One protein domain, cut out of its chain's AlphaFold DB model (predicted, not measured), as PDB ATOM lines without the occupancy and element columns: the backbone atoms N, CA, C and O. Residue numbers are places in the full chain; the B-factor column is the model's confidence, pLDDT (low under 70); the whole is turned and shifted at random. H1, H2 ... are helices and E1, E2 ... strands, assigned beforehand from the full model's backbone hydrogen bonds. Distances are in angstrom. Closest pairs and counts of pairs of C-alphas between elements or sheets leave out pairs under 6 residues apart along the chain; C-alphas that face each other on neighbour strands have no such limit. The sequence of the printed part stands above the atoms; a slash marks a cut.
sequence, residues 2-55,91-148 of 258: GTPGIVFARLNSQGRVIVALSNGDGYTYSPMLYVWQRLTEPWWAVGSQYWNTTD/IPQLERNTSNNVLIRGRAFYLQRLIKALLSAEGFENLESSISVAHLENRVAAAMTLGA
ATOM      1  N   GLY A   2     -20.724 -10.708 -32.872       73.69
ATOM      2  CA  GLY A   2     -20.882 -11.886 -33.731       73.69
ATOM      3  C   GLY A   2     -22.219 -12.583 -33.481       73.69
ATOM      4  O   GLY A   2     -22.755 -12.498 -32.373       73.69
ATOM      5  N   THR A   3     -22.752 -13.249 -34.504       86.31
ATOM      6  CA  THR A   3     -23.961 -14.075 -34.405       86.31
ATOM      7  C   THR A   3     -23.792 -15.115 -33.290       86.31
ATOM      8  O   THR A   3     -22.728 -15.739 -33.221       86.31
ATOM      9  N   PRO A   4     -24.786 -15.309 -32.400       91.12
ATOM     10  CA  PRO A   4     -24.716 -16.353 -31.385       91.12
ATOM     11  C   PRO A   4     -24.525 -17.731 -32.028       91.12
ATOM     12  O   PRO A   4     -25.256 -18.099 -32.944       91.12
ATOM     13  N   GLY A   5     -23.536 -18.485 -31.551       94.69
ATOM     14  CA  GLY A   5     -23.297 -19.870 -31.944       94.69
ATOM     15  C   GLY A   5     -23.783 -20.844 -30.875       94.69
ATOM     16  O   GLY A   5     -23.878 -20.485 -29.699       94.69
ATOM     17  N   ILE A   6     -24.058 -22.085 -31.275       96.75
ATOM     18  CA  ILE A   6     -24.357 -23.177 -30.342       96.75
ATOM     19  C   ILE A   6     -23.056 -23.579 -29.640       96.75
ATOM     20  O   ILE A   6     -22.079 -23.938 -30.293       96.75
ATOM     21  N   VAL A   7     -23.045 -23.510 -28.310       95.75
ATOM     22  CA  VAL A   7     -21.931 -23.981 -27.472       95.75
ATOM     23  C   VAL A   7     -22.053 -25.484 -27.250       95.75
ATOM     24  O   VAL A   7     -21.071 -26.210 -27.378       95.75
ATOM     25  N   PHE A   8     -23.262 -25.956 -26.941       95.75
ATOM     26  CA  PHE A   8     -23.583 -27.377 -26.887       95.75
ATOM     27  C   PHE A   8     -25.075 -27.619 -27.127       95.75
ATOM     28  O   PHE A   8     -25.909 -26.747 -26.879       95.75
ATOM     29  N   ALA A   9     -25.395 -28.839 -27.553       96.12
ATOM     30  CA  ALA A   9     -26.744 -29.382 -27.591       96.12
ATOM     31  C   ALA A   9     -26.729 -30.786 -26.968       96.12
ATOM     32  O   ALA A   9     -25.802 -31.558 -27.223       96.12
ATOM     33  N   ARG A  10     -27.700 -31.098 -26.107       93.75
ATOM     34  CA  ARG A  10     -27.775 -32.358 -25.347       93.75
ATOM     35  C   ARG A  10     -29.218 -32.842 -25.229       93.75
ATOM     36  O   ARG A  10     -30.151 -32.071 -25.417       93.75
ATOM     37  N   LEU A  11     -29.374 -34.115 -24.882       92.69
ATOM     38  CA  LEU A  11     -30.637 -34.711 -24.456       92.69
ATOM     39  C   LEU A  11     -30.535 -35.066 -22.974       92.69
ATOM     40  O   LEU A  11     -29.483 -35.539 -22.538       92.69
ATOM     41  N   ASN A  12     -31.603 -34.850 -22.209       90.56
ATOM     42  CA  ASN A  12     -31.690 -35.400 -20.858       90.56
ATOM     43  C   ASN A  12     -32.275 -36.820 -20.845       90.56
ATOM     44  O   ASN A  12     -32.685 -37.351 -21.877       90.56
ATOM     45  N   SER A  13     -32.340 -37.426 -19.657       88.19
ATOM     46  CA  SER A  13     -32.914 -38.763 -19.439       88.19
ATOM     47  C   SER A  13     -34.393 -38.876 -19.827       88.19
ATOM     48  O   SER A  13     -34.859 -39.972 -20.113       88.19
ATOM     49  N   GLN A  14     -35.111 -37.752 -19.895       89.56
ATOM     50  CA  GLN A  14     -36.512 -37.659 -20.319       89.56
ATOM     51  C   GLN A  14     -36.663 -37.360 -21.826       89.56
ATOM     52  O   GLN A  14     -37.760 -37.066 -22.301       89.56
ATOM     53  N   GLY A  15     -35.566 -37.379 -22.595       91.12
ATOM     54  CA  GLY A  15     -35.573 -37.122 -24.038       91.12
ATOM     55  C   GLY A  15     -35.809 -35.658 -24.429       91.12
ATOM     56  O   GLY A  15     -36.135 -35.371 -25.581       91.12
ATOM     57  N   ARG A  16     -35.660 -34.712 -23.498       93.50
ATOM     58  CA  ARG A  16     -35.796 -33.272 -23.762       93.50
ATOM     59  C   ARG A  16     -34.508 -32.715 -24.360       93.50
ATOM     60  O   ARG A  16     -33.424 -32.954 -23.830       93.50
ATOM     61  N   VAL A  17     -34.639 -31.962 -25.453       95.56
ATOM     62  CA  VAL A  17     -33.518 -31.302 -26.140       95.56
ATOM     63  C   VAL A  17     -33.149 -30.031 -25.400       95.56
ATOM     64  O   VAL A  17     -34.000 -29.172 -25.218       95.56
ATOM     65  N   ILE A  18     -31.876 -29.881 -25.050       96.19
ATOM     66  CA  ILE A  18     -31.323 -28.699 -24.393       96.19
ATOM     67  C   ILE A  18     -30.235 -28.097 -25.275       96.19
ATOM     68  O   ILE A  18     -29.332 -28.808 -25.716       96.19
ATOM     69  N   VAL A  19     -30.294 -26.789 -25.509       97.69
ATOM     70  CA  VAL A  19     -29.332 -26.047 -26.333       97.69
ATOM     71  C   VAL A  19     -28.807 -24.849 -25.559       97.69
ATOM     72  O   VAL A  19     -29.587 -24.064 -25.029       97.69
ATOM     73  N   ALA A  20     -27.488 -24.676 -25.530       96.81
ATOM     74  CA  ALA A  20     -26.833 -23.512 -24.942       96.81
ATOM     75  C   ALA A  20     -26.134 -22.685 -26.017       96.81
ATOM     76  O   ALA A  20     -25.420 -23.228 -26.865       96.81
ATOM     77  N   LEU A  21     -26.304 -21.367 -25.964       96.06
ATOM     78  CA  LEU A  21     -25.760 -20.430 -26.939       96.06
ATOM     79  C   LEU A  21     -24.608 -19.597 -26.364       96.06
ATOM     80  O   LEU A  21     -24.459 -19.403 -25.154       96.06
ATOM     81  N   SER A  22     -23.775 -19.062 -27.258       93.69
ATOM     82  CA  SER A  22     -22.583 -18.278 -26.910       93.69
ATOM     83  C   SER A  22     -22.892 -16.860 -26.421       93.69
ATOM     84  O   SER A  22     -21.978 -16.137 -26.015       93.69
ATOM     85  N   ASN A  23     -24.151 -16.426 -26.515       92.06
ATOM     86  CA  ASN A  23     -24.653 -15.189 -25.912       92.06
ATOM     87  C   ASN A  23     -25.130 -15.396 -24.461       92.06
ATOM     88  O   ASN A  23     -25.480 -14.419 -23.810       92.06
ATOM     89  N   GLY A  24     -25.092 -16.635 -23.956       92.81
ATOM     90  CA  GLY A  24     -25.514 -16.990 -22.606       92.81
ATOM     91  C   GLY A  24     -26.973 -17.406 -22.485       92.81
ATOM     92  O   GLY A  24     -27.389 -17.724 -21.377       92.81
ATOM     93  N   ASP A  25     -27.733 -17.452 -23.576       95.38
ATOM     94  CA  ASP A  25     -29.084 -17.999 -23.534       95.38
ATOM     95  C   ASP A  25     -29.045 -19.531 -23.557       95.38
ATOM     96  O   ASP A  25     -28.175 -20.148 -24.185       95.38
ATOM     97  N   GLY A  26     -30.011 -20.150 -22.888       96.62
ATOM     98  CA  GLY A  26     -30.244 -21.588 -22.950       96.62
ATOM     99  C   GLY A  26     -31.705 -21.885 -23.232       96.62
ATOM    100  O   GLY A  26     -32.588 -21.197 -22.722       96.62
ATOM    101  N   TYR A  27     -31.956 -22.905 -24.040       97.62
ATOM    102  CA  TYR A  27     -33.278 -23.249 -24.543       97.62
ATOM    103  C   TYR A  27     -33.568 -24.737 -24.396       97.62
ATOM    104  O   TYR A  27     -32.661 -25.567 -24.457       97.62
ATOM    105  N   THR A  28     -34.851 -25.062 -24.283       97.12
ATOM    106  CA  THR A  28     -35.387 -26.409 -24.486       97.12
ATOM    107  C   THR A  28     -36.502 -26.383 -25.518       97.12
ATOM    108  O   THR A  28     -37.162 -25.358 -25.694       97.12
ATOM    109  N   TYR A  29     -36.722 -27.492 -26.214       95.88
ATOM    110  CA  TYR A  29     -37.876 -27.633 -27.095       95.88
ATOM    111  C   TYR A  29     -39.035 -28.290 -26.342       95.88
ATOM    112  O   TYR A  29     -38.883 -29.394 -25.814       95.88
ATOM    113  N   SER A  30     -40.196 -27.631 -26.313       91.88
ATOM    114  CA  SER A  30     -41.426 -28.202 -25.765       91.88
ATOM    115  C   SER A  30     -42.200 -28.929 -26.863       91.88
ATOM    116  O   SER A  30     -42.763 -28.268 -27.739       91.88
ATOM    117  N   PRO A  31     -42.291 -30.271 -26.826       88.94
ATOM    118  CA  PRO A  31     -43.073 -31.016 -27.809       88.94
ATOM    119  C   PRO A  31     -44.585 -30.838 -27.625       88.94
ATOM    120  O   PRO A  31     -45.334 -31.076 -28.562       88.94
ATOM    121  N   MET A  32     -45.044 -30.411 -26.442       87.25
ATOM    122  CA  MET A  32     -46.469 -30.163 -26.189       87.25
ATOM    123  C   MET A  32     -46.937 -28.839 -26.795       87.25
ATOM    124  O   MET A  32     -48.037 -28.758 -27.332       87.25
ATOM    125  N   LEU A  33     -46.102 -27.802 -26.702       91.00
ATOM    126  CA  LEU A  33     -46.422 -26.462 -27.199       91.00
ATOM    127  C   LEU A  33     -45.862 -26.200 -28.603       91.00
ATOM    128  O   LEU A  33     -46.163 -25.169 -29.191       91.00
ATOM    129  N   TYR A  34     -45.037 -27.109 -29.126       94.31
ATOM    130  CA  TYR A  34     -44.321 -26.980 -30.397       94.31
ATOM    131  C   TYR A  34     -43.447 -25.717 -30.502       94.31
ATOM    132  O   TYR A  34     -43.246 -25.176 -31.590       94.31
ATOM    133  N   VAL A  35     -42.883 -25.253 -29.381       95.88
ATOM    134  CA  VAL A  35     -42.050 -24.039 -29.321       95.88
ATOM    135  C   VAL A  35     -40.742 -24.268 -28.572       95.88
ATOM    136  O   VAL A  35     -40.646 -25.110 -27.677       95.88
ATOM    137  N   TRP A  36     -39.733 -23.465 -28.913       96.44
ATOM    138  CA  TRP A  36     -38.535 -23.316 -28.095       96.44
ATOM    139  C   TRP A  36     -38.836 -22.422 -26.896       96.44
ATOM    140  O   TRP A  36     -39.297 -21.293 -27.051       96.44
ATOM    141  N   GLN A  37     -38.542 -22.922 -25.705       95.56
ATOM    142  CA  GLN A  37     -38.671 -22.194 -24.452       95.56
ATOM    143  C   GLN A  37     -37.285 -21.819 -23.953       95.56
ATOM    144  O   GLN A  37     -36.385 -22.658 -23.889       95.56
ATOM    145  N   ARG A  38     -37.107 -20.544 -23.613       96.12
ATOM    146  CA  ARG A  38     -35.868 -20.060 -23.013       96.12
ATOM    147  C   ARG A  38     -35.864 -20.428 -21.533       96.12
ATOM    148  O   ARG A  38     -36.796 -20.080 -20.823       96.12
ATOM    149  N   LEU A  39     -34.826 -21.135 -21.099       95.12
ATOM    150  CA  LEU A  39     -34.644 -21.590 -19.720       95.12
ATOM    151  C   LEU A  39     -33.705 -20.687 -18.925       95.12
ATOM    152  O   LEU A  39     -33.848 -20.563 -17.715       95.12
ATOM    153  N   THR A  40     -32.725 -20.075 -19.586       94.25
ATOM    154  CA  THR A  40     -31.769 -19.174 -18.938       94.25
ATOM    155  C   THR A  40     -31.394 -18.029 -19.866       94.25
ATOM    156  O   THR A  40     -31.413 -18.188 -21.089       94.25
ATOM    157  N   GLU A  41     -31.071 -16.878 -19.281       92.50
ATOM    158  CA  GLU A  41     -30.676 -15.667 -19.993       92.50
ATOM    159  C   GLU A  41     -29.841 -14.737 -19.086       92.50
ATOM    160  O   GLU A  41     -29.920 -14.828 -17.855       92.50
ATOM    161  N   PRO A  42     -29.049 -13.811 -19.663       91.69
ATOM    162  CA  PRO A  42     -28.142 -12.928 -18.925       91.69
ATOM    163  C   PRO A  42     -28.759 -12.092 -17.798       91.69
ATOM    164  O   PRO A  42     -28.058 -11.745 -16.850       91.69
ATOM    165  N   TRP A  43     -30.033 -11.713 -17.903       90.44
ATOM    166  CA  TRP A  43     -30.669 -10.824 -16.925       90.44
ATOM    167  C   TRP A  43     -30.812 -11.475 -15.551       90.44
ATOM    168  O   TRP A  43     -30.525 -10.836 -14.537       90.44
ATOM    169  N   TRP A  44     -31.152 -12.767 -15.513       92.75
ATOM    170  CA  TRP A  44     -31.201 -13.533 -14.268       92.75
ATOM    171  C   TRP A  44     -29.840 -13.558 -13.576       92.75
ATOM    172  O   TRP A  44     -29.770 -13.363 -12.365       92.75
ATOM    173  N   ALA A  45     -28.767 -13.681 -14.364       91.12
ATOM    174  CA  ALA A  45     -27.390 -13.709 -13.882       91.12
ATOM    175  C   ALA A  45     -26.931 -12.431 -13.183       91.12
ATOM    176  O   ALA A  45     -25.983 -12.453 -12.400       91.12
ATOM    177  N   VAL A  46     -27.572 -11.309 -13.495       90.31
ATOM    178  CA  VAL A  46     -27.179  -9.994 -12.991       90.31
ATOM    179  C   VAL A  46     -28.121  -9.493 -11.901       90.31
ATOM    180  O   VAL A  46     -27.673  -8.772 -11.015       90.31
ATOM    181  N   GLY A  47     -29.410  -9.829 -11.978       89.94
ATOM    182  CA  GLY A  47     -30.430  -9.255 -11.102       89.94
ATOM    183  C   GLY A  47     -31.018 -10.199 -10.054       89.94
ATOM    184  O   GLY A  47     -31.646  -9.716  -9.119       89.94
ATOM    185  N   SER A  48     -30.876 -11.522 -10.190       92.38
ATOM    186  CA  SER A  48     -31.501 -12.461  -9.249       92.38
ATOM    187  C   SER A  48     -30.581 -12.805  -8.080       92.38
ATOM    188  O   SER A  48     -29.467 -13.284  -8.282       92.38
ATOM    189  N   GLN A  49     -31.101 -12.712  -6.852       89.56
ATOM    190  CA  GLN A  49     -30.416 -13.177  -5.634       89.56
ATOM    191  C   GLN A  49     -30.235 -14.701  -5.586       89.56
ATOM    192  O   GLN A  49     -29.438 -15.218  -4.809       89.56
ATOM    193  N   TYR A  50     -30.984 -15.429  -6.416       89.25
ATOM    194  CA  TYR A  50     -30.948 -16.888  -6.487       89.25
ATOM    195  C   TYR A  50     -30.035 -17.408  -7.599       89.25
ATOM    196  O   TYR A  50     -29.923 -18.625  -7.777       89.25
ATOM    197  N   TRP A  51     -29.383 -16.518  -8.350       88.44
ATOM    198  CA  TRP A  51     -28.391 -16.919  -9.334       88.44
ATOM    199  C   TRP A  51     -27.109 -17.390  -8.646       88.44
ATOM    200  O   TRP A  51     -26.465 -16.641  -7.912       88.44
ATOM    201  N   ASN A  52     -26.721 -18.642  -8.887       69.94
ATOM    202  CA  ASN A  52     -25.545 -19.220  -8.254       69.94
ATOM    203  C   ASN A  52     -24.367 -19.237  -9.239       69.94
ATOM    204  O   ASN A  52     -24.243 -20.133 -10.068       69.94
ATOM    205  N   THR A  53     -23.485 -18.241  -9.143       55.47
ATOM    206  CA  THR A  53     -22.286 -18.149 -10.001       55.47
ATOM    207  C   THR A  53     -21.211 -19.172  -9.598       55.47
ATOM    208  O   THR A  53     -20.330 -19.510 -10.389       55.47
ATOM    209  N   THR A  54     -21.281 -19.690  -8.371       47.06
ATOM    210  CA  THR A  54     -20.268 -20.555  -7.765       47.06
ATOM    211  C   THR A  54     -20.954 -21.507  -6.797       47.06
ATOM    212  O   THR A  54     -21.117 -21.113  -5.664       47.06
ATOM    213  N   ASP A  55     -21.403 -22.683  -7.239       46.84
ATOM    214  CA  ASP A  55     -21.586 -23.982  -6.537       46.84
ATOM    215  C   ASP A  55     -21.765 -24.114  -4.988       46.84
ATOM    216  O   ASP A  55     -21.728 -25.220  -4.469       46.84
ATOM    217  N   ILE A  91     -30.397 -27.258 -15.332       91.31
ATOM    218  CA  ILE A  91     -30.582 -25.818 -15.149       91.31
ATOM    219  C   ILE A  91     -29.269 -25.192 -14.655       91.31
ATOM    220  O   ILE A  91     -28.765 -24.297 -15.340       91.31
ATOM    221  N   PRO A  92     -28.609 -25.700 -13.594       89.94
ATOM    222  CA  PRO A  92     -27.295 -25.207 -13.178       89.94
ATOM    223  C   PRO A  92     -26.216 -25.315 -14.259       89.94
ATOM    224  O   PRO A  92     -25.390 -24.408 -14.400       89.94
ATOM    225  N   GLN A  93     -26.232 -26.366 -15.085       90.06
ATOM    226  CA  GLN A  93     -25.326 -26.464 -16.234       90.06
ATOM    227  C   GLN A  93     -25.533 -25.314 -17.235       90.06
ATOM    228  O   GLN A  93     -24.554 -24.716 -17.699       90.06
ATOM    229  N   LEU A  94     -26.784 -24.998 -17.578       93.25
ATOM    230  CA  LEU A  94     -27.120 -23.881 -18.461       93.25
ATOM    231  C   LEU A  94     -26.721 -22.535 -17.843       93.25
ATOM    232  O   LEU A  94     -26.081 -21.722 -18.509       93.25
ATOM    233  N   GLU A  95     -27.007 -22.319 -16.563       92.81
ATOM    234  CA  GLU A  95     -26.649 -21.088 -15.849       92.81
ATOM    235  C   GLU A  95     -25.131 -20.899 -15.715       92.81
ATOM    236  O   GLU A  95     -24.613 -19.783 -15.848       92.81
ATOM    237  N   ARG A  96     -24.368 -21.984 -15.535       90.56
ATOM    238  CA  ARG A  96     -22.899 -21.939 -15.578       90.56
ATOM    239  C   ARG A  96     -22.410 -21.541 -16.972       90.56
ATOM    240  O   ARG A  96     -21.475 -20.746 -17.080       90.56
ATOM    241  N   ASN A  97     -23.056 -22.008 -18.045       91.88
ATOM    242  CA  ASN A  97     -22.760 -21.537 -19.402       91.88
ATOM    243  C   ASN A  97     -23.055 -20.036 -19.572       91.88
ATOM    244  O   ASN A  97     -22.224 -19.320 -20.143       91.88
ATOM    245  N   THR A  98     -24.187 -19.547 -19.064       93.12
ATOM    246  CA  THR A  98     -24.532 -18.117 -19.062       93.12
ATOM    247  C   THR A  98     -23.479 -17.309 -18.313       93.12
ATOM    248  O   THR A  98     -22.937 -16.345 -18.851       93.12
ATOM    249  N   SER A  99     -23.087 -17.754 -17.121       91.62
ATOM    250  CA  SER A  99     -22.049 -17.111 -16.310       91.62
ATOM    251  C   SER A  99     -20.712 -17.039 -17.058       91.62
ATOM    252  O   SER A  99     -20.119 -15.964 -17.180       91.62
ATOM    253  N   ASN A 100     -20.280 -18.149 -17.660       90.06
ATOM    254  CA  ASN A 100     -19.027 -18.226 -18.414       90.06
ATOM    255  C   ASN A 100     -19.018 -17.334 -19.662       90.06
ATOM    256  O   ASN A 100     -17.987 -16.752 -20.002       90.06
ATOM    257  N   ASN A 101     -20.145 -17.221 -20.368       88.00
ATOM    258  CA  ASN A 101     -20.211 -16.455 -21.613       88.00
ATOM    259  C   ASN A 101     -20.540 -14.977 -21.413       88.00
ATOM    260  O   ASN A 101     -20.189 -14.171 -22.278       88.00
ATOM    261  N   VAL A 102     -21.195 -14.619 -20.307       87.25
ATOM    262  CA  VAL A 102     -21.766 -13.283 -20.100       87.25
ATOM    263  C   VAL A 102     -21.069 -12.546 -18.967       87.25
ATOM    264  O   VAL A 102     -20.578 -11.438 -19.189       87.25
ATOM    265  N   LEU A 103     -20.974 -13.158 -17.784       83.44
ATOM    266  CA  LEU A 103     -20.369 -12.533 -16.606       83.44
ATOM    267  C   LEU A 103     -18.842 -12.507 -16.734       83.44
ATOM    268  O   LEU A 103     -18.244 -11.435 -16.753       83.44
ATOM    269  N   ILE A 104     -18.215 -13.675 -16.917       78.69
ATOM    270  CA  ILE A 104     -16.746 -13.805 -16.932       78.69
ATOM    271  C   ILE A 104     -16.126 -13.065 -18.121       78.69
ATOM    272  O   ILE A 104     -15.075 -12.443 -18.003       78.69
ATOM    273  N   ARG A 105     -16.797 -13.074 -19.278       76.88
ATOM    274  CA  ARG A 105     -16.333 -12.360 -20.482       76.88
ATOM    275  C   ARG A 105     -16.656 -10.861 -20.470       76.88
ATOM    276  O   ARG A 105     -16.485 -10.211 -21.499       76.88
ATOM    277  N   GLY A 106     -17.178 -10.322 -19.364       76.56
ATOM    278  CA  GLY A 106     -17.518  -8.902 -19.214       76.56
ATOM    279  C   GLY A 106     -18.650  -8.416 -20.126       76.56
ATOM    280  O   GLY A 106     -18.905  -7.218 -20.215       76.56
ATOM    281  N   ARG A 107     -19.360  -9.324 -20.808       81.94
ATOM    282  CA  ARG A 107     -20.454  -8.968 -21.727       81.94
ATOM    283  C   ARG A 107     -21.704  -8.496 -20.983       81.94
ATOM    284  O   ARG A 107     -22.543  -7.828 -21.575       81.94
ATOM    285  N   ALA A 108     -21.792  -8.788 -19.685       85.12
ATOM    286  CA  ALA A 108     -22.838  -8.308 -18.790       85.12
ATOM    287  C   ALA A 108     -22.644  -6.859 -18.318       85.12
ATOM    288  O   ALA A 108     -23.529  -6.339 -17.649       85.12
ATOM    289  N   PHE A 109     -21.524  -6.196 -18.635       86.62
ATOM    290  CA  PHE A 109     -21.156  -4.906 -18.032       86.62
ATOM    291  C   PHE A 109     -22.261  -3.841 -18.118       86.62
ATOM    292  O   PHE A 109     -22.621  -3.220 -17.118       86.62
ATOM    293  N   TYR A 110     -22.836  -3.645 -19.307       88.44
ATOM    294  CA  TYR A 110     -23.907  -2.664 -19.494       88.44
ATOM    295  C   TYR A 110     -25.168  -3.029 -18.708       88.44
ATOM    296  O   TYR A 110     -25.805  -2.145 -18.139       88.44
ATOM    297  N   LEU A 111     -25.485  -4.323 -18.630       89.62
ATOM    298  CA  LEU A 111     -26.637  -4.840 -17.899       89.62
ATOM    299  C   LEU A 111     -26.461  -4.684 -16.386       89.62
ATOM    300  O   LEU A 111     -27.364  -4.210 -15.710       89.62
ATOM    301  N   GLN A 112     -25.269  -4.996 -15.873       90.44
ATOM    302  CA  GLN A 112     -24.879  -4.776 -14.477       90.44
ATOM    303  C   GLN A 112     -25.006  -3.309 -14.090       90.44
ATOM    304  O   GLN A 112     -25.562  -2.984 -13.042       90.44
ATOM    305  N   ARG A 113     -24.531  -2.406 -14.952       91.25
ATOM    306  CA  ARG A 113     -24.627  -0.968 -14.700       91.25
ATOM    307  C   ARG A 113     -26.072  -0.474 -14.737       91.25
ATOM    308  O   ARG A 113     -26.429   0.357 -13.910       91.25
ATOM    309  N   LEU A 114     -26.887  -0.991 -15.658       91.56
ATOM    310  CA  LEU A 114     -28.314  -0.683 -15.730       91.56
ATOM    311  C   LEU A 114     -29.042  -1.137 -14.460       91.56
ATOM    312  O   LEU A 114     -29.694  -0.317 -13.827       91.56
ATOM    313  N   ILE A 115     -28.875  -2.398 -14.052       90.31
ATOM    314  CA  ILE A 115     -29.464  -2.936 -12.817       90.31
ATOM    315  C   ILE A 115     -29.053  -2.095 -11.613       90.31
ATOM    316  O   ILE A 115     -29.906  -1.664 -10.848       90.31
ATOM    317  N   LYS A 116     -27.758  -1.785 -11.475       90.38
ATOM    318  CA  LYS A 116     -27.264  -0.965 -10.364       90.38
ATOM    319  C   LYS A 116     -27.892   0.431 -10.342       90.38
ATOM    320  O   LYS A 116     -28.204   0.932  -9.267       90.38
ATOM    321  N   ALA A 117     -28.068   1.051 -11.509       92.88
ATOM    322  CA  ALA A 117     -28.732   2.344 -11.615       92.88
ATOM    323  C   ALA A 117     -30.210   2.254 -11.210       92.88
ATOM    324  O   ALA A 117     -30.675   3.104 -10.460       92.88
ATOM    325  N   LEU A 118     -30.918   1.208 -11.649       91.38
ATOM    326  CA  LEU A 118     -32.322   0.996 -11.296       91.38
ATOM    327  C   LEU A 118     -32.507   0.711  -9.802       91.38
ATOM    328  O   LEU A 118     -33.413   1.265  -9.206       91.38
ATOM    329  N   LEU A 119     -31.622  -0.061  -9.165       88.06
ATOM    330  CA  LEU A 119     -31.694  -0.319  -7.718       88.06
ATOM    331  C   LEU A 119     -31.542   0.946  -6.858       88.06
ATOM    332  O   LEU A 119     -31.929   0.943  -5.697       88.06
ATOM    333  N   SER A 120     -30.947   2.010  -7.403       88.94
ATOM    334  CA  SER A 120     -30.813   3.309  -6.726       88.94
ATOM    335  C   SER A 120     -31.855   4.336  -7.185       88.94
ATOM    336  O   SER A 120     -31.822   5.473  -6.722       88.94
ATOM    337  N   ALA A 121     -32.730   3.971  -8.127       93.62
ATOM    338  CA  ALA A 121     -33.756   4.854  -8.657       93.62
ATOM    339  C   ALA A 121     -35.029   4.774  -7.804       93.62
ATOM    340  O   ALA A 121     -35.453   3.698  -7.386       93.62
ATOM    341  N   GLU A 122     -35.653   5.928  -7.575       93.06
ATOM    342  CA  GLU A 122     -36.932   6.023  -6.871       93.06
ATOM    343  C   GLU A 122     -38.021   5.217  -7.603       93.06
ATOM    344  O   GLU A 122     -38.110   5.260  -8.835       93.06
ATOM    345  N   GLY A 123     -38.828   4.459  -6.851       91.75
ATOM    346  CA  GLY A 123     -39.887   3.602  -7.395       91.75
ATOM    347  C   GLY A 123     -39.431   2.218  -7.876       91.75
ATOM    348  O   GLY A 123     -40.244   1.458  -8.404       91.75
ATOM    349  N   PHE A 124     -38.154   1.867  -7.700       92.56
ATOM    350  CA  PHE A 124     -37.600   0.546  -8.025       92.56
ATOM    351  C   PHE A 124     -37.158  -0.239  -6.779       92.56
ATOM    352  O   PHE A 124     -36.367  -1.177  -6.896       92.56
ATOM    353  N   GLU A 125     -37.684   0.078  -5.589       89.81
ATOM    354  CA  GLU A 125     -37.251  -0.559  -4.334       89.81
ATOM    355  C   GLU A 125     -37.461  -2.085  -4.354       89.81
ATOM    356  O   GLU A 125     -36.653  -2.842  -3.823       89.81
ATOM    357  N   ASN A 126     -38.510  -2.550  -5.043       90.38
ATOM    358  CA  ASN A 126     -38.873  -3.968  -5.142       90.38
ATOM    359  C   ASN A 126     -38.277  -4.684  -6.365       90.38
ATOM    360  O   ASN A 126     -38.659  -5.821  -6.660       90.38
ATOM    361  N   LEU A 127     -37.379  -4.041  -7.119       92.81
ATOM    362  CA  LEU A 127     -36.863  -4.592  -8.375       92.81
ATOM    363  C   LEU A 127     -36.124  -5.918  -8.163       92.81
ATOM    364  O   LEU A 127     -36.411  -6.898  -8.846       92.81
ATOM    365  N   GLU A 128     -35.195  -5.968  -7.208       90.31
ATOM    366  CA  GLU A 128     -34.393  -7.167  -6.929       90.31
ATOM    367  C   GLU A 128     -35.266  -8.346  -6.476       90.31
ATOM    368  O   GLU A 128     -35.085  -9.481  -6.930       90.31
ATOM    369  N   SER A 129     -36.257  -8.062  -5.626       92.00
ATOM    370  CA  SER A 129     -37.266  -9.030  -5.197       92.00
ATOM    371  C   SER A 129     -38.073  -9.557  -6.384       92.00
ATOM    372  O   SER A 129     -38.151 -10.768  -6.595       92.00
ATOM    373  N   SER A 130     -38.581  -8.658  -7.227       94.75
ATOM    374  CA  SER A 130     -39.391  -9.010  -8.397       94.75
ATOM    375  C   SER A 130     -38.618  -9.886  -9.384       94.75
ATOM    376  O   SER A 130     -39.137 -10.898  -9.854       94.75
ATOM    377  N   ILE A 131     -37.352  -9.547  -9.655       94.56
ATOM    378  CA  ILE A 131     -36.464 -10.354 -10.506       94.56
ATOM    379  C   ILE A 131     -36.213 -11.725  -9.870       94.56
ATOM    380  O   ILE A 131     -36.213 -12.741 -10.562       94.56
ATOM    381  N   SER A 132     -36.003 -11.770  -8.557       94.00
ATOM    382  CA  SER A 132     -35.739 -13.009  -7.823       94.00
ATOM    383  C   SER A 132     -36.932 -13.964  -7.828       94.00
ATOM    384  O   SER A 132     -36.748 -15.155  -8.075       94.00
ATOM    385  N   VAL A 133     -38.145 -13.446  -7.630       96.06
ATOM    386  CA  VAL A 133     -39.397 -14.213  -7.724       96.06
ATOM    387  C   VAL A 133     -39.595 -14.740  -9.147       96.06
ATOM    388  O   VAL A 133     -39.771 -15.943  -9.321       96.06
ATOM    389  N   ALA A 134     -39.472 -13.880 -10.164       96.94
ATOM    390  CA  ALA A 134     -39.627 -14.279 -11.567       96.94
ATOM    391  C   ALA A 134     -38.593 -15.334 -12.002       96.94
ATOM    392  O   ALA A 134     -38.907 -16.264 -12.745       96.94
ATOM    393  N   HIS A 135     -37.358 -15.233 -11.510       96.19
ATOM    394  CA  HIS A 135     -36.330 -16.231 -11.787       96.19
ATOM    395  C   HIS A 135     -36.661 -17.595 -11.160       96.19
ATOM    396  O   HIS A 135     -36.489 -18.625 -11.812       96.19
ATOM    397  N   LEU A 136     -37.159 -17.621  -9.919       95.88
ATOM    398  CA  LEU A 136     -37.586 -18.866  -9.275       95.88
ATOM    399  C   LEU A 136     -38.783 -19.496  -9.996       95.88
ATOM    400  O   LEU A 136     -38.771 -20.703 -10.213       95.88
ATOM    401  N   GLU A 137     -39.755 -18.701 -10.449       96.62
ATOM    402  CA  GLU A 137     -40.861 -19.180 -11.295       96.62
ATOM    403  C   GLU A 137     -40.345 -19.836 -12.575       96.62
ATOM    404  O   GLU A 137     -40.740 -20.954 -12.912       96.62
ATOM    405  N   ASN A 138     -39.398 -19.180 -13.251       96.62
ATOM    406  CA  ASN A 138     -38.752 -19.733 -14.431       96.62
ATOM    407  C   ASN A 138     -38.040 -21.059 -14.122       96.62
ATOM    408  O   ASN A 138     -38.174 -22.003 -14.892       96.62
ATOM    409  N   ARG A 139     -37.332 -21.181 -12.990       94.69
ATOM    410  CA  ARG A 139     -36.679 -22.443 -12.591       94.69
ATOM    411  C   ARG A 139     -37.673 -23.566 -12.301       94.69
ATOM    412  O   ARG A 139     -37.441 -24.695 -12.728       94.69
ATOM    413  N   VAL A 140     -38.782 -23.266 -11.626       95.81
ATOM    414  CA  VAL A 140     -39.864 -24.232 -11.363       95.81
ATOM    415  C   VAL A 140     -40.461 -24.722 -12.687       95.81
ATOM    416  O   VAL A 140     -40.555 -25.928 -12.922       95.81
ATOM    417  N   ALA A 141     -40.799 -23.799 -13.593       95.00
ATOM    418  CA  ALA A 141     -41.350 -24.122 -14.909       95.00
ATOM    419  C   ALA A 141     -40.348 -24.881 -15.799       95.00
ATOM    420  O   ALA A 141     -40.719 -25.823 -16.507       95.00
ATOM    421  N   ALA A 142     -39.070 -24.509 -15.741       94.50
ATOM    422  CA  ALA A 142     -37.987 -25.176 -16.450       94.50
ATOM    423  C   ALA A 142     -37.819 -26.621 -15.973       94.50
ATOM    424  O   ALA A 142     -37.796 -27.533 -16.800       94.50
ATOM    425  N   ALA A 143     -37.759 -26.849 -14.657       93.81
ATOM    426  CA  ALA A 143     -37.611 -28.187 -14.091       93.81
ATOM    427  C   ALA A 143     -38.816 -29.074 -14.433       93.81
ATOM    428  O   ALA A 143     -38.639 -30.233 -14.815       93.81
ATOM    429  N   MET A 144     -40.027 -28.503 -14.414       93.25
ATOM    430  CA  MET A 144     -41.241 -29.187 -14.863       93.25
ATOM    431  C   MET A 144     -41.163 -29.586 -16.342       93.25
ATOM    432  O   MET A 144     -41.393 -30.743 -16.689       93.25
ATOM    433  N   THR A 145     -40.777 -28.655 -17.217       93.62
ATOM    434  CA  THR A 145     -40.639 -28.897 -18.666       93.62
ATOM    435  C   THR A 145     -39.592 -29.971 -18.967       93.62
ATOM    436  O   THR A 145     -39.776 -30.823 -19.845       93.62
ATOM    437  N   LEU A 146     -38.484 -29.940 -18.225       93.06
ATOM    438  CA  LEU A 146     -37.387 -30.888 -18.356       93.06
ATOM    439  C   LEU A 146     -37.710 -32.263 -17.758       93.06
ATOM    440  O   LEU A 146     -37.012 -33.223 -18.075       93.06
ATOM    441  N   GLY A 147     -38.753 -32.383 -16.937       91.94
ATOM    442  CA  GLY A 147     -39.027 -33.609 -16.193       91.94
ATOM    443  C   GLY A 147     -37.956 -33.903 -15.134       91.94
ATOM    444  O   GLY A 147     -37.667 -35.063 -14.858       91.94
ATOM    445  N   ALA A 148     -37.315 -32.863 -14.595       90.81
ATOM    446  CA  ALA A 148     -36.268 -32.984 -13.586       90.81
ATOM    447  C   ALA A 148     -36.907 -33.066 -12.191       90.81
ATOM    448  O   ALA A 148     -37.142 -32.039 -11.551       90.81
TER     449      ALA A 148
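This is residues 2 to 55 and 91 to 148 of the 258 residues of the protein "Putative histone transcription regulator" of Diplodia seriata (UniProt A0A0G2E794). A strongly twisted sheet of four strands forms one end of this domain, with H2 and the later part of the long helix H4 packed over one face and no named helix over the other. H4 runs on past the sheet to the opposite end, where H3 lies, and the short H1 sits in the middle among H2, H3 and H4; residues 120 to 126, between H3 and H4, stick out. The printed part has 112 residues, with E1, E2, E3, E4, H1, H2, H3 and H4 in that order along the chain; the sheet runs E1 E2 E3 E4, antiparallel throughout, and the class is mixed, helices and strands. The whole is compact, with a radius of gyration of the C-alphas of 14.7 A, yet elongated, spanning 46 by 29 by 28 A.

The strands are E1, residues 6 to 11, beginning at C-alpha 6 (-24.357, -23.177, -30.342); E2, residues 17 to 21; E3, residues 26 to 30; and E4, residues 35 to 40, 15.4 A long. H4, residues 127 to 146, is 28.1 A long and ends at C-alpha 146 (-37.387, -30.888, -18.356). H2, residues 91 to 103, is 16.8 A long, H3, residues 109 to 119, is 15.4 A long, and H1 is residues 42 to 47.

The strands make a meander, each the antiparallel neighbour of the one before, and each successive pair is a hairpin. N 10 and O 18 are 2.8 A apart between E1 and E2, N 27 and O 19 2.8 A between E2 and E3, and N 37 and O 28 2.8 A between E3 and E4. The sheet and its helices make two layers, H2 and H4 being on the same face. H2 lies over E3 at a height over the sheet of 6.7 A, along the strands; the C-alphas of Gly 26 and Leu 94 are their closest, 5.9 A. H4 has a height over the sheet of 9.1 A and runs slantwise to the strands, at 46 degrees to E3 on the local plane; its closest C-alpha to E4 is Ala 142, 5.9 A from that of Leu 39. H1 is not on the sheet. It touches H2, about perpendicular at 87 degrees, closest at the C-alphas of Pro 42 and Thr 98, 6.3 A. Residues 128 to 135 of H4 touch H1, closest at the C-alphas of Glu 128 and Gly 47, 6.1 A. H3 touches H1, closest at the C-alphas of Gln 112 and Val 46, 5.9 A. In H1, H2, H3 and H4 every O i to N i+4 pair is within hydrogen-bond range.

The C-alphas farthest apart, those of Ser 13 and Glu 122, are 46.7 A apart. Residues 56 to 90 are not printed, and C-alphas 55 and 91 are 12.6 A apart across that cut. Of the links that are printed whole, none is long. The mean pLDDT of the printed part is 90.5, and residues 52 to 55 are under 70.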